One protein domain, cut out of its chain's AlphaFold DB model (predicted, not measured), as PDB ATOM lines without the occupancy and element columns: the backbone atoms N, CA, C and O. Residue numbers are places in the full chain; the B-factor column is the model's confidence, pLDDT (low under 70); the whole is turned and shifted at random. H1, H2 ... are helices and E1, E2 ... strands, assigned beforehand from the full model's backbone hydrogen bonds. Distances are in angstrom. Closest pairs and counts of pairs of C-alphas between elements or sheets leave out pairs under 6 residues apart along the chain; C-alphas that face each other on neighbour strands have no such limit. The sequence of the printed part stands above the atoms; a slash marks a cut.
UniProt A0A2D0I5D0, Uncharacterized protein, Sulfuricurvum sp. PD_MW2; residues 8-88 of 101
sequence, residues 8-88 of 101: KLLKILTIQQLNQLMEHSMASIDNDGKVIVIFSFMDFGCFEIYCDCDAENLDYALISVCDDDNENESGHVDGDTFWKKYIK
ATOM      1  N   LYS A   8      13.858 -39.857-104.493       82.50
ATOM      2  CA  LYS A   8      14.729 -39.549-103.348       82.50
ATOM      3  C   LYS A   8      14.342 -38.239-102.644       82.50
ATOM      4  O   LYS A   8      14.335 -38.213-101.420       82.50
ATOM      5  N   LEU A   9      13.934 -37.194-103.375       81.81
ATOM      6  CA  LEU A   9      13.439 -35.947-102.764       81.81
ATOM      7  C   LEU A   9      12.116 -36.179-102.021       81.81
ATOM      8  O   LEU A   9      11.914 -35.679-100.916       81.81
ATOM      9  N   LEU A  10      11.242 -37.007-102.602       84.44
ATOM     10  CA  LEU A  10       9.935 -37.351-102.031       84.44
ATOM     11  C   LEU A  10      10.015 -38.194-100.749       84.44
ATOM     12  O   LEU A  10       9.013 -38.326-100.048       84.44
ATOM     13  N   LYS A  11      11.183 -38.763-100.431       80.75
ATOM     14  CA  LYS A  11      11.429 -39.445 -99.151       80.75
ATOM     15  C   LYS A  11      11.700 -38.478 -98.000       80.75
ATOM     16  O   LYS A  11      11.608 -38.890 -96.850       80.75
ATOM     17  N   ILE A  12      12.041 -37.226 -98.306       78.81
ATOM     18  CA  ILE A  12      12.435 -36.217 -97.316       78.81
ATOM     19  C   ILE A  12      11.364 -35.147 -97.168       78.81
ATOM     20  O   ILE A  12      11.067 -34.725 -96.055       78.81
ATOM     21  N   LEU A  13      10.767 -34.725 -98.282       82.50
ATOM     22  CA  LEU A  13       9.769 -33.667 -98.312       82.50
ATOM     23  C   LEU A  13       8.553 -34.094 -99.128       82.50
ATOM     24  O   LEU A  13       8.649 -34.757-100.162       82.50
ATOM     25  N   THR A  14       7.378 -33.668 -98.679       86.38
ATOM     26  CA  THR A  14       6.136 -33.864 -99.430       86.38
ATOM     27  C   THR A  14       6.130 -33.023-100.708       86.38
ATOM     28  O   THR A  14       6.782 -31.985-100.800       86.38
ATOM     29  N   ILE A  15       5.306 -33.410-101.687       87.19
ATOM     30  CA  ILE A  15       5.104 -32.623-102.918       87.19
ATOM     31  C   ILE A  15       4.698 -31.177-102.600       87.19
ATOM     32  O   ILE A  15       5.117 -30.258-103.295       87.19
ATOM     33  N   GLN A  16       3.879 -30.965-101.567       87.19
ATOM     34  CA  GLN A  16       3.456 -29.623-101.174       87.19
ATOM     35  C   GLN A  16       4.639 -28.787-100.679       87.19
ATOM     36  O   GLN A  16       4.795 -27.657-101.127       87.19
ATOM     37  N   GLN A  17       5.478 -29.357 -99.814       85.06
ATOM     38  CA  GLN A  17       6.686 -28.701 -99.310       85.06
ATOM     39  C   GLN A  17       7.672 -28.393-100.439       85.06
ATOM     40  O   GLN A  17       8.161 -27.275-100.538       85.06
ATOM     41  N   LEU A  18       7.907 -29.352-101.337       85.81
ATOM     42  CA  LEU A  18       8.778 -29.152-102.494       85.81
ATOM     43  C   LEU A  18       8.245 -28.057-103.424       85.81
ATOM     44  O   LEU A  18       9.008 -27.198-103.844       85.81
ATOM     45  N   ASN A  19       6.937 -28.035-103.696       86.62
ATOM     46  CA  ASN A  19       6.333 -26.971-104.502       86.62
ATOM     47  C   ASN A  19       6.489 -25.594-103.853       86.62
ATOM     48  O   ASN A  19       6.766 -24.644-104.569       86.62
ATOM     49  N   GLN A  20       6.334 -25.497-102.529       83.06
ATOM     50  CA  GLN A  20       6.537 -24.243-101.798       83.06
ATOM     51  C   GLN A  20       7.987 -23.766-101.892       83.06
ATOM     52  O   GLN A  20       8.224 -22.596-102.157       83.06
ATOM     53  N   LEU A  21       8.963 -24.666-101.739       82.06
ATOM     54  CA  LEU A  21      10.374 -24.309-101.918       82.06
ATOM     55  C   LEU A  21      10.633 -23.813-103.343       82.06
ATOM     56  O   LEU A  21      11.270 -22.782-103.541       82.06
ATOM     57  N   MET A  22      10.092 -24.511-104.342       83.25
ATOM     58  CA  MET A  22      10.279 -24.181-105.755       83.25
ATOM     59  C   MET A  22       9.779 -22.786-106.157       83.25
ATOM     60  O   MET A  22      10.219 -22.288-107.189       83.25
ATOM     61  N   GLU A  23       8.913 -22.135-105.373       82.06
ATOM     62  CA  GLU A  23       8.458 -20.761-105.645       82.06
ATOM     63  C   GLU A  23       9.611 -19.742-105.618       82.06
ATOM     64  O   GLU A  23       9.561 -18.750-106.344       82.06
ATOM     65  N   HIS A  24      10.677 -20.021-104.859       75.50
ATOM     66  CA  HIS A  24      11.827 -19.125-104.670       75.50
ATOM     67  C   HIS A  24      13.172 -19.812-104.941       75.50
ATOM     68  O   HIS A  24      14.203 -19.439-104.383       75.50
ATOM     69  N   SER A  25      13.166 -20.845-105.785       84.44
ATOM     70  CA  SER A  25      14.332 -21.707-105.993       84.44
ATOM     71  C   SER A  25      14.661 -21.921-107.458       84.44
ATOM     72  O   SER A  25      13.810 -21.855-108.343       84.44
ATOM     73  N   MET A  26      15.919 -22.268-107.696       85.69
ATOM     74  CA  MET A  26      16.385 -22.866-108.936       85.69
ATOM     75  C   MET A  26      16.426 -24.387-108.775       85.69
ATOM     76  O   MET A  26      16.538 -24.907-107.667       85.69
ATOM     77  N   ALA A  27      16.336 -25.119-109.882       87.75
ATOM     78  CA  ALA A  27      16.410 -26.572-109.851       87.75
ATOM     79  C   ALA A  27      17.215 -27.129-111.019       87.75
ATOM     80  O   ALA A  27      17.157 -26.606-112.132       87.75
ATOM     81  N   SER A  28      17.909 -28.235-110.756       86.19
ATOM     82  CA  SER A  28      18.478 -29.097-111.788       86.19
ATOM     83  C   SER A  28      17.549 -30.277-112.045       86.19
ATOM     84  O   SER A  28      16.922 -30.814-111.123       86.19
ATOM     85  N   ILE A  29      17.458 -30.673-113.309       85.38
ATOM     86  CA  ILE A  29      16.537 -31.692-113.802       85.38
ATOM     87  C   ILE A  29      17.353 -32.799-114.479       85.38
ATOM     88  O   ILE A  29      18.306 -32.508-115.199       85.38
ATOM     89  N   ASP A  30      16.991 -34.059-114.243       82.06
ATOM     90  CA  ASP A  30      17.590 -35.210-114.921       82.06
ATOM     91  C   ASP A  30      17.088 -35.380-116.371       82.06
ATOM     92  O   ASP A  30      16.222 -34.652-116.864       82.06
ATOM     93  N   ASN A  31      17.622 -36.387-117.066       82.38
ATOM     94  CA  ASN A  31      17.239 -36.703-118.446       82.38
ATOM     95  C   ASN A  31      15.769 -37.152-118.595       82.38
ATOM     96  O   ASN A  31      15.240 -37.111-119.705       82.38
ATOM     97  N   ASP A  32      15.111 -37.558-117.503       84.06
ATOM     98  CA  ASP A  32      13.695 -37.942-117.477       84.06
ATOM     99  C   ASP A  32      12.771 -36.743-117.194       84.06
ATOM    100  O   ASP A  32      11.547 -36.900-117.128       84.06
ATOM    101  N   GLY A  33      13.323 -35.543-116.998       80.81
ATOM    102  CA  GLY A  33      12.541 -34.359-116.660       80.81
ATOM    103  C   GLY A  33      12.179 -34.253-115.171       80.81
ATOM    104  O   GLY A  33      11.268 -33.497-114.824       80.81
ATOM    105  N   LYS A  34      12.857 -34.993-114.283       84.75
ATOM    106  CA  LYS A  34      12.623 -34.955-112.832       84.75
ATOM    107  C   LYS A  34      13.612 -34.027-112.141       84.75
ATOM    108  O   LYS A  34      14.810 -34.078-112.392       84.75
ATOM    109  N   VAL A  35      13.115 -33.218-111.214       85.38
ATOM    110  CA  VAL A  35      13.938 -32.383-110.336       85.38
ATOM    111  C   VAL A  35      14.782 -33.283-109.437       85.38
ATOM    112  O   VAL A  35      14.229 -34.109-108.706       85.38
ATOM    113  N   ILE A  36      16.101 -33.109-109.497       83.94
ATOM    114  CA  ILE A  36      17.094 -33.873-108.723       83.94
ATOM    115  C   ILE A  36      17.870 -33.006-107.734       83.94
ATOM    116  O   ILE A  36      18.345 -33.529-106.727       83.94
ATOM    117  N   VAL A  37      17.959 -31.699-107.996       84.25
ATOM    118  CA  VAL A  37      18.580 -30.706-107.115       84.25
ATOM    119  C   VAL A  37      17.671 -29.489-107.032       84.25
ATOM    120  O   VAL A  37      17.155 -29.050-108.059       84.25
ATOM    121  N   ILE A  38      17.487 -28.952-105.832       87.06
ATOM    122  CA  ILE A  38      16.804 -27.689-105.551       87.06
ATOM    123  C   ILE A  38      17.814 -26.793-104.849       87.06
ATOM    124  O   ILE A  38      18.360 -27.179-103.822       87.06
ATOM    125  N   PHE A  39      18.049 -25.613-105.399       84.06
ATOM    126  CA  PHE A  39      18.901 -24.598-104.805       84.06
ATOM    127  C   PHE A  39      18.065 -23.362-104.507       84.06
ATOM    128  O   PHE A  39      17.414 -22.817-105.401       84.06
ATOM    129  N   SER A  40      18.097 -22.900-103.267       82.50
ATOM    130  CA  SER A  40      17.228 -21.834-102.789       82.50
ATOM    131  C   SER A  40      18.048 -20.744-102.121       82.50
ATOM    132  O   SER A  40      18.875 -21.022-101.252       82.50
ATOM    133  N   PHE A  41      17.782 -19.498-102.506       73.19
ATOM    134  CA  PHE A  41      18.326 -18.316-101.848       73.19
ATOM    135  C   PHE A  41      17.223 -17.703-100.994       73.19
ATOM    136  O   PHE A  41      16.160 -17.365-101.511       73.19
ATOM    137  N   MET A  42      17.464 -17.581 -99.694       71.81
ATOM    138  CA  MET A  42      16.552 -16.928 -98.763       71.81
ATOM    139  C   MET A  42      17.277 -15.797 -98.039       71.81
ATOM    140  O   MET A  42      18.502 -15.787 -97.945       71.81
ATOM    141  N   ASP A  43      16.508 -14.872 -97.467       66.19
ATOM    142  CA  ASP A  43      17.037 -13.707 -96.742       66.19
ATOM    143  C   ASP A  43      17.914 -14.069 -95.526       66.19
ATOM    144  O   ASP A  43      18.610 -13.213 -94.990       66.19
ATOM    145  N   PHE A  44      17.861 -15.322 -95.070       65.75
ATOM    146  CA  PHE A  44      18.597 -15.842 -93.914       65.75
ATOM    147  C   PHE A  44      19.587 -16.959 -94.279       65.75
ATOM    148  O   PHE A  44      19.989 -17.726 -93.411       65.75
ATOM    149  N   GLY A  45      19.928 -17.102 -95.561       69.56
ATOM    150  CA  GLY A  45      20.929 -18.059 -96.030       69.56
ATOM    151  C   GLY A  45      20.524 -18.778 -97.311       69.56
ATOM    152  O   GLY A  45      19.410 -18.635 -97.825       69.56
ATOM    153  N   CYS A  46      21.435 -19.591 -97.836       74.56
ATOM    154  CA  CYS A  46      21.157 -20.466 -98.969       74.56
ATOM    155  C   CYS A  46      21.141 -21.932 -98.545       74.56
ATOM    156  O   CYS A  46      21.805 -22.344 -97.599       74.56
ATOM    157  N   PHE A  47      20.349 -22.743 -99.234       77.81
ATOM    158  CA  PHE A  47      20.370 -24.186 -99.031       77.81
ATOM    159  C   PHE A  47      20.232 -24.918-100.353       77.81
ATOM    160  O   PHE A  47      19.622 -24.441-101.312       77.81
ATOM    161  N   GLU A  48      20.808 -26.108-100.372       80.00
ATOM    162  CA  GLU A  48      20.811 -27.007-101.505       80.00
ATOM    163  C   GLU A  48      20.253 -28.357-101.066       80.00
ATOM    164  O   GLU A  48      20.758 -28.985-100.138       80.00
ATOM    165  N   ILE A  49      19.201 -28.810-101.738       81.81
ATOM    166  CA  ILE A  49      18.626 -30.139-101.559       81.81
ATOM    167  C   ILE A  49      18.955 -30.949-102.800       81.81
ATOM    168  O   ILE A  49      18.390 -30.688-103.860       81.81
ATOM    169  N   TYR A  50      19.820 -31.946-102.691       78.75
ATOM    170  CA  TYR A  50      20.215 -32.769-103.830       78.75
ATOM    171  C   TYR A  50      20.000 -34.252-103.564       78.75
ATOM    172  O   TYR A  50      20.098 -34.748-102.444       78.75
ATOM    173  N   CYS A  51      19.685 -34.988-104.622       74.25
ATOM    174  CA  CYS A  51      19.797 -36.435-104.602       74.25
ATOM    175  C   CYS A  51      21.287 -36.774-104.557       74.25
ATOM    176  O   CYS A  51      21.994 -36.445-105.504       74.25
ATOM    177  N   ASP A  52      21.766 -37.419-103.492       66.81
ATOM    178  CA  ASP A  52      23.143 -37.908-103.483       66.81
ATOM    179  C   ASP A  52      23.285 -38.969-104.586       66.81
ATOM    180  O   ASP A  52      22.604 -40.010-104.583       66.81
ATOM    181  N   CYS A  53      24.082 -38.631-105.595       53.75
ATOM    182  CA  CYS A  53      24.377 -39.479-106.742       53.75
ATOM    183  C   CYS A  53      25.562 -40.414-106.462       53.75
ATOM    184  O   CYS A  53      25.648 -41.457-107.107       53.75
ATOM    185  N   ASP A  54      26.423 -40.065-105.500       50.16
ATOM    186  CA  ASP A  54      27.670 -40.771-105.192       50.16
ATOM    187  C   ASP A  54      27.511 -41.755-104.023       50.16
ATOM    188  O   ASP A  54      28.325 -42.668-103.861       50.16
ATOM    189  N   ALA A  55      26.443 -41.646-103.228       54.59
ATOM    190  CA  ALA A  55      26.137 -42.662-102.233       54.59
ATOM    191  C   ALA A  55      25.626 -43.954-102.888       54.59
ATOM    192  O   ALA A  55      24.424 -44.169-103.064       54.59
ATOM    193  N   GLU A  56      26.568 -44.858-103.167       47.00
ATOM    194  CA  GLU A  56      26.372 -46.182-103.775       47.00
ATOM    195  C   GLU A  56      25.280 -47.043-103.106       47.00
ATOM    196  O   GLU A  56      24.815 -48.012-103.700       47.00
ATOM    197  N   ASN A  57      24.854 -46.715-101.880       45.78
ATOM    198  CA  ASN A  57      23.892 -47.508-101.106       45.78
ATOM    199  C   ASN A  57      22.868 -46.702-100.294       45.78
ATOM    200  O   ASN A  57      22.143 -47.285 -99.485       45.78
ATOM    201  N   LEU A  58      22.782 -45.383-100.467       47.84
ATOM    202  CA  LEU A  58      21.895 -44.568 -99.643       47.84
ATOM    203  C   LEU A  58      20.825 -43.919-100.522       47.84
ATOM    204  O   LEU A  58      21.022 -42.999-101.307       47.84
ATOM    205  N   ASP A  59      19.629 -44.458-100.340       52.94
ATOM    206  CA  ASP A  59      18.353 -44.072-100.919       52.94
ATOM    207  C   ASP A  59      17.834 -42.716-100.376       52.94
ATOM    208  O   ASP A  59      16.632 -42.532-100.167       52.94
ATOM    209  N   TYR A  60      18.751 -41.787-100.108       57.22
ATOM    210  CA  TYR A  60      18.537 -40.549 -99.371       57.22
ATOM    211  C   TYR A  60      18.849 -39.352-100.278       57.22
ATOM    212  O   TYR A  60      19.713 -39.409-101.154       57.22
ATOM    213  N   ALA A  61      18.091 -38.277-100.102       59.34
ATOM    214  CA  ALA A  61      18.507 -36.951-100.534       59.34
ATOM    215  C   ALA A  61      19.254 -36.262 -99.377       59.34
ATOM    216  O   ALA A  61      19.146 -36.669 -98.220       59.34
ATOM    217  N   LEU A  62      20.049 -35.253 -99.696       70.69
ATOM    218  CA  LEU A  62      20.826 -34.484 -98.736       70.69
ATOM    219  C   LEU A  62      20.360 -33.038 -98.765       70.69
ATOM    220  O   LEU A  62      19.976 -32.528 -99.813       70.69
ATOM    221  N   ILE A  63      20.385 -32.407 -97.596       71.62
ATOM    222  CA  ILE A  63      20.121 -30.984 -97.426       71.62
ATOM    223  C   ILE A  63      21.415 -30.372 -96.904       71.62
ATOM    224  O   ILE A  63      21.842 -30.696 -95.797       71.62
ATOM    225  N   SER A  64      22.035 -29.525 -97.714       71.56
ATOM    226  CA  SER A  64      23.156 -28.678 -97.325       71.56
ATOM    227  C   SER A  64      22.627 -27.285 -97.026       71.56
ATOM    228  O   SER A  64      21.908 -26.719 -97.847       71.56
ATOM    229  N   VAL A  65      22.968 -26.729 -95.866       67.44
ATOM    230  CA  VAL A  65      22.597 -25.361 -95.489       67.44
ATOM    231  C   VAL A  65      23.869 -24.528 -95.406       67.44
ATOM    232  O   VAL A  65      24.797 -24.875 -94.684       67.44
ATOM    233  N   CYS A  66      23.903 -23.437 -96.155       63.72
ATOM    234  CA  CYS A  66      24.950 -22.430 -96.122       63.72
ATOM    235  C   CYS A  66      24.363 -21.174 -95.471       63.72
ATOM    236  O   CYS A  66      23.647 -20.402 -96.112       63.72
ATOM    237  N   ASP A  67      24.636 -21.009 -94.180       58.84
ATOM    238  CA  ASP A  67      24.300 -19.797 -93.434       58.84
ATOM    239  C   ASP A  67      25.421 -18.754 -93.619       58.84
ATOM    240  O   ASP A  67      26.602 -19.112 -93.683       58.84
ATOM    241  N   ASP A  68      25.064 -17.471 -93.722       51.31
ATOM    242  CA  ASP A  68      26.011 -16.366 -93.963       51.31
ATOM    243  C   ASP A  68      27.008 -16.184 -92.796       51.31
ATOM    244  O   ASP A  68      28.077 -15.590 -92.964       51.31
ATOM    245  N   ASP A  69      26.714 -16.759 -91.623       53.44
ATOM    246  CA  ASP A  69      27.536 -16.682 -90.407       53.44
ATOM    247  C   ASP A  69      28.787 -17.597 -90.398       53.44
ATOM    248  O   ASP A  69      29.437 -17.771 -89.366       53.44
ATOM    249  N   ASN A  70      29.226 -18.102 -91.558       41.34
ATOM    250  CA  ASN A  70      30.535 -18.758 -91.755       41.34
ATOM    251  C   ASN A  70      30.796 -20.053 -90.964       41.34
ATOM    252  O   ASN A  70      31.912 -20.583 -91.010       41.34
ATOM    253  N   GLU A  71      29.798 -20.638 -90.312       44.31
ATOM    254  CA  GLU A  71      29.866 -22.047 -89.951       44.31
ATOM    255  C   GLU A  71      29.172 -22.835 -91.052       44.31
ATOM    256  O   GLU A  71      27.949 -22.892 -91.129       44.31
ATOM    257  N   ASN A  72      29.975 -23.442 -91.931       45.72
ATOM    258  CA  ASN A  72      29.543 -24.594 -92.710       45.72
ATOM    259  C   ASN A  72      29.068 -25.673 -91.716       45.72
ATOM    260  O   ASN A  72      29.783 -26.640 -91.448       45.72
ATOM    261  N   GLU A  73      27.840 -25.567 -91.206       45.47
ATOM    262  CA  GLU A  73      27.027 -26.736 -90.914       45.47
ATOM    263  C   GLU A  73      26.705 -27.363 -92.280       45.47
ATOM    264  O   GLU A  73      25.561 -27.424 -92.720       45.47
ATOM    265  N   SER A  74      27.733 -27.909 -92.946       48.06
ATOM    266  CA  SER A  74      27.598 -28.957 -93.958       48.06
ATOM    267  C   SER A  74      27.139 -30.239 -93.251       48.06
ATOM    268  O   SER A  74      27.789 -31.285 -93.289       48.06
ATOM    269  N   GLY A  75      26.084 -30.102 -92.454       53.19
ATOM    270  CA  GLY A  75      25.493 -31.102 -91.608       53.19
ATOM    271  C   GLY A  75      24.282 -31.636 -92.334       53.19
ATOM    272  O   GLY A  75      23.362 -30.899 -92.672       53.19
ATOM    273  N   HIS A  76      24.289 -32.940 -92.574       62.31
ATOM    274  CA  HIS A  76      23.135 -33.640 -93.101       62.31
ATOM    275  C   HIS A  76      21.971 -33.491 -92.113       62.31
ATOM    276  O   HIS A  76      22.008 -34.055 -91.018       62.31
ATOM    277  N   VAL A  77      20.946 -32.730 -92.490       64.81
ATOM    278  CA  VAL A  77      19.706 -32.607 -91.715       64.81
ATOM    279  C   VAL A  77      18.587 -33.396 -92.386       64.81
ATOM    280  O   VAL A  77      18.469 -33.426 -93.611       64.81
ATOM    281  N   ASP A  78      17.753 -34.055 -91.582       73.44
ATOM    282  CA  ASP A  78      16.525 -34.671 -92.078       73.44
ATOM    283  C   ASP A  78      15.477 -33.600 -92.453       73.44
ATOM    284  O   ASP A  78      15.555 -32.444 -92.029       73.44
ATOM    285  N   GLY A  79      14.476 -33.985 -93.249       70.50
ATOM    286  CA  GLY A  79      13.459 -33.065 -93.771       70.50
ATOM    287  C   GLY A  79      12.615 -32.377 -92.698       70.50
ATOM    288  O   GLY A  79      12.264 -31.208 -92.858       70.50
ATOM    289  N   ASP A  80      12.330 -33.058 -91.586       74.25
ATOM    290  CA  ASP A  80      11.555 -32.497 -90.478       74.25
ATOM    291  C   ASP A  80      12.371 -31.449 -89.719       74.25
ATOM    292  O   ASP A  80      11.849 -30.384 -89.370       74.25
ATOM    293  N   THR A  81      13.646 -31.740 -89.463       73.12
ATOM    294  CA  THR A  81      14.598 -30.819 -88.840       73.12
ATOM    295  C   THR A  81      14.806 -29.596 -89.727       73.12
ATOM    296  O   THR A  81      14.671 -28.468 -89.245       73.12
ATOM    297  N   PHE A  82      15.026 -29.806 -91.029       76.94
ATOM    298  CA  PHE A  82      15.138 -28.729 -92.009       76.94
ATOM    299  C   PHE A  82      13.902 -27.822 -91.995       76.94
ATOM    300  O   PHE A  82      14.001 -26.606 -91.811       76.94
ATOM    301  N   TRP A  83      12.713 -28.420 -92.110       77.25
ATOM    302  CA  TRP A  83      11.476 -27.656 -92.200       77.25
ATOM    303  C   TRP A  83      11.180 -26.878 -90.915       77.25
ATOM    304  O   TRP A  83      10.703 -25.747 -90.963       77.25
ATOM    305  N   LYS A  84      11.473 -27.459 -89.745       74.62
ATOM    306  CA  LYS A  84      11.231 -26.815 -88.447       74.62
ATOM    307  C   LYS A  84      12.226 -25.703 -88.128       74.62
ATOM    308  O   LYS A  84      11.795 -24.706 -87.553       74.62
ATOM    309  N   LYS A  85      13.515 -25.892 -88.433       72.19
ATOM    310  CA  LYS A  85      14.592 -24.954 -88.069       72.19
ATOM    311  C   LYS A  85      14.679 -23.794 -89.060       72.19
ATOM    312  O   LYS A  85      14.774 -22.654 -88.625       72.19
ATOM    313  N   TYR A  86      14.564 -24.079 -90.356       72.62
ATOM    314  CA  TYR A  86      14.820 -23.094 -91.407       72.62
ATOM    315  C   TYR A  86      13.525 -22.579 -92.045       72.62
ATOM    316  O   TYR A  86      13.332 -21.377 -92.166       72.62
ATOM    317  N   ILE A  87      12.566 -23.451 -92.371       72.12
ATOM    318  CA  ILE A  87      11.379 -23.039 -93.151       72.12
ATOM    319  C   ILE A  87      10.190 -22.578 -92.287       72.12
ATOM    320  O   ILE A  87       9.349 -21.806 -92.735       72.12
ATOM    321  N   LYS A  88      10.089 -22.984 -91.017       65.69
ATOM    322  CA  LYS A  88       8.938 -22.656 -90.145       65.69
ATOM    323  C   LYS A  88       8.721 -21.150 -89.937       65.69
ATOM    324  O   LYS A  88       7.599 -20.742 -89.636       65.69
TER     325      LYS A  88
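AT A GLANCE: This is residues 8 to 88 of the 101 residues of an uncharacterized protein of Sulfuricurvum sp. PD_MW2 (UniProt A0A2D0I5D0). The domain is a wall of four antiparallel strands, E1 to E4, with two short helices over one face and the other face bare. H1 is over the E1 and E2 side of the sheet and H2 is over the E3 and E4 side, and a long link, residues 67 to 78, leads from the edge strand E4 to H2. The printed part has 81 residues, with two named helices and four named strands in the order H1 E1 E2 E3 E4 H2; the sheet's order is E1 - E2 - E3 - E4, and the class is mixed, helices and strands. The whole is compact, with a radius of gyration of the C-alphas of 12.3 A and spans of 36 by 28 by 20 A.

HOW THE PARTS SIT: H1, residues 15 to 22, is on the sheet formed by E1, residues 25 to 29, E2, residues 35 to 42, E3, residues 45 to 51, and E4, residues 61 to 66. The strands form a meander, each the antiparallel neighbour of the one before. In the hairpin of E1 and E2, at 164 degrees, N 26 and O 39 are within hydrogen-bond range at 2.8 A. In the hairpin of E2 and E3, at 174 degrees, N 38 and O 49 are within range at 2.8 A. In the hairpin of E3 and E4, at 162 degrees, N 48 and O 64 are within range at 2.8 A. E1 and E4, the edge strands, are apart. H1 has a height over the sheet of 9.4 A; it only just lies over E1 and E2, with 3 C-alphas on each, and it only just stands up from the sheet, rising 43 degrees. The closest C-alphas of H1 and E2 are those of Leu 21 and Ser 40, 7.3 A apart. H2, residues 79 to 87, lies on the same face at a height of 10.2 A and runs along the strands, at 16 degrees to E3 on the local plane. The closest C-alphas of E4 and H2 are those of Ile 63 and Phe 82, 7.7 A apart. H1 and H2 are near each other, with 5 pairs of C-alphas within 10 A. Every O i to N i+4 pair is within hydrogen-bond range in H1 and H2.

IN THESE COORDINATES: H1 begins at C-alpha 15, (5.104, -32.623, -102.918). From first to last C-alpha, E1 measures 12.9 A, E2 19.5 A, E3 20.3 A and E4 16.5 A; H1 and H2 measure 10.3 A each. E2 begins at C-alpha 35, (13.938, -32.383, -110.336), and H2 ends at C-alpha 87, (11.379, -23.039, -93.151).

THE WHOLE: The C-alphas farthest apart, those of Asp 32 and Asp 69, are 37.1 A apart. The printed part has no cut. The link from E4 to H2 is long. The mean pLDDT of the printed part is 72.0; residues 43 to 45, 52 to 61, 65 to 77 and 88 are under 70.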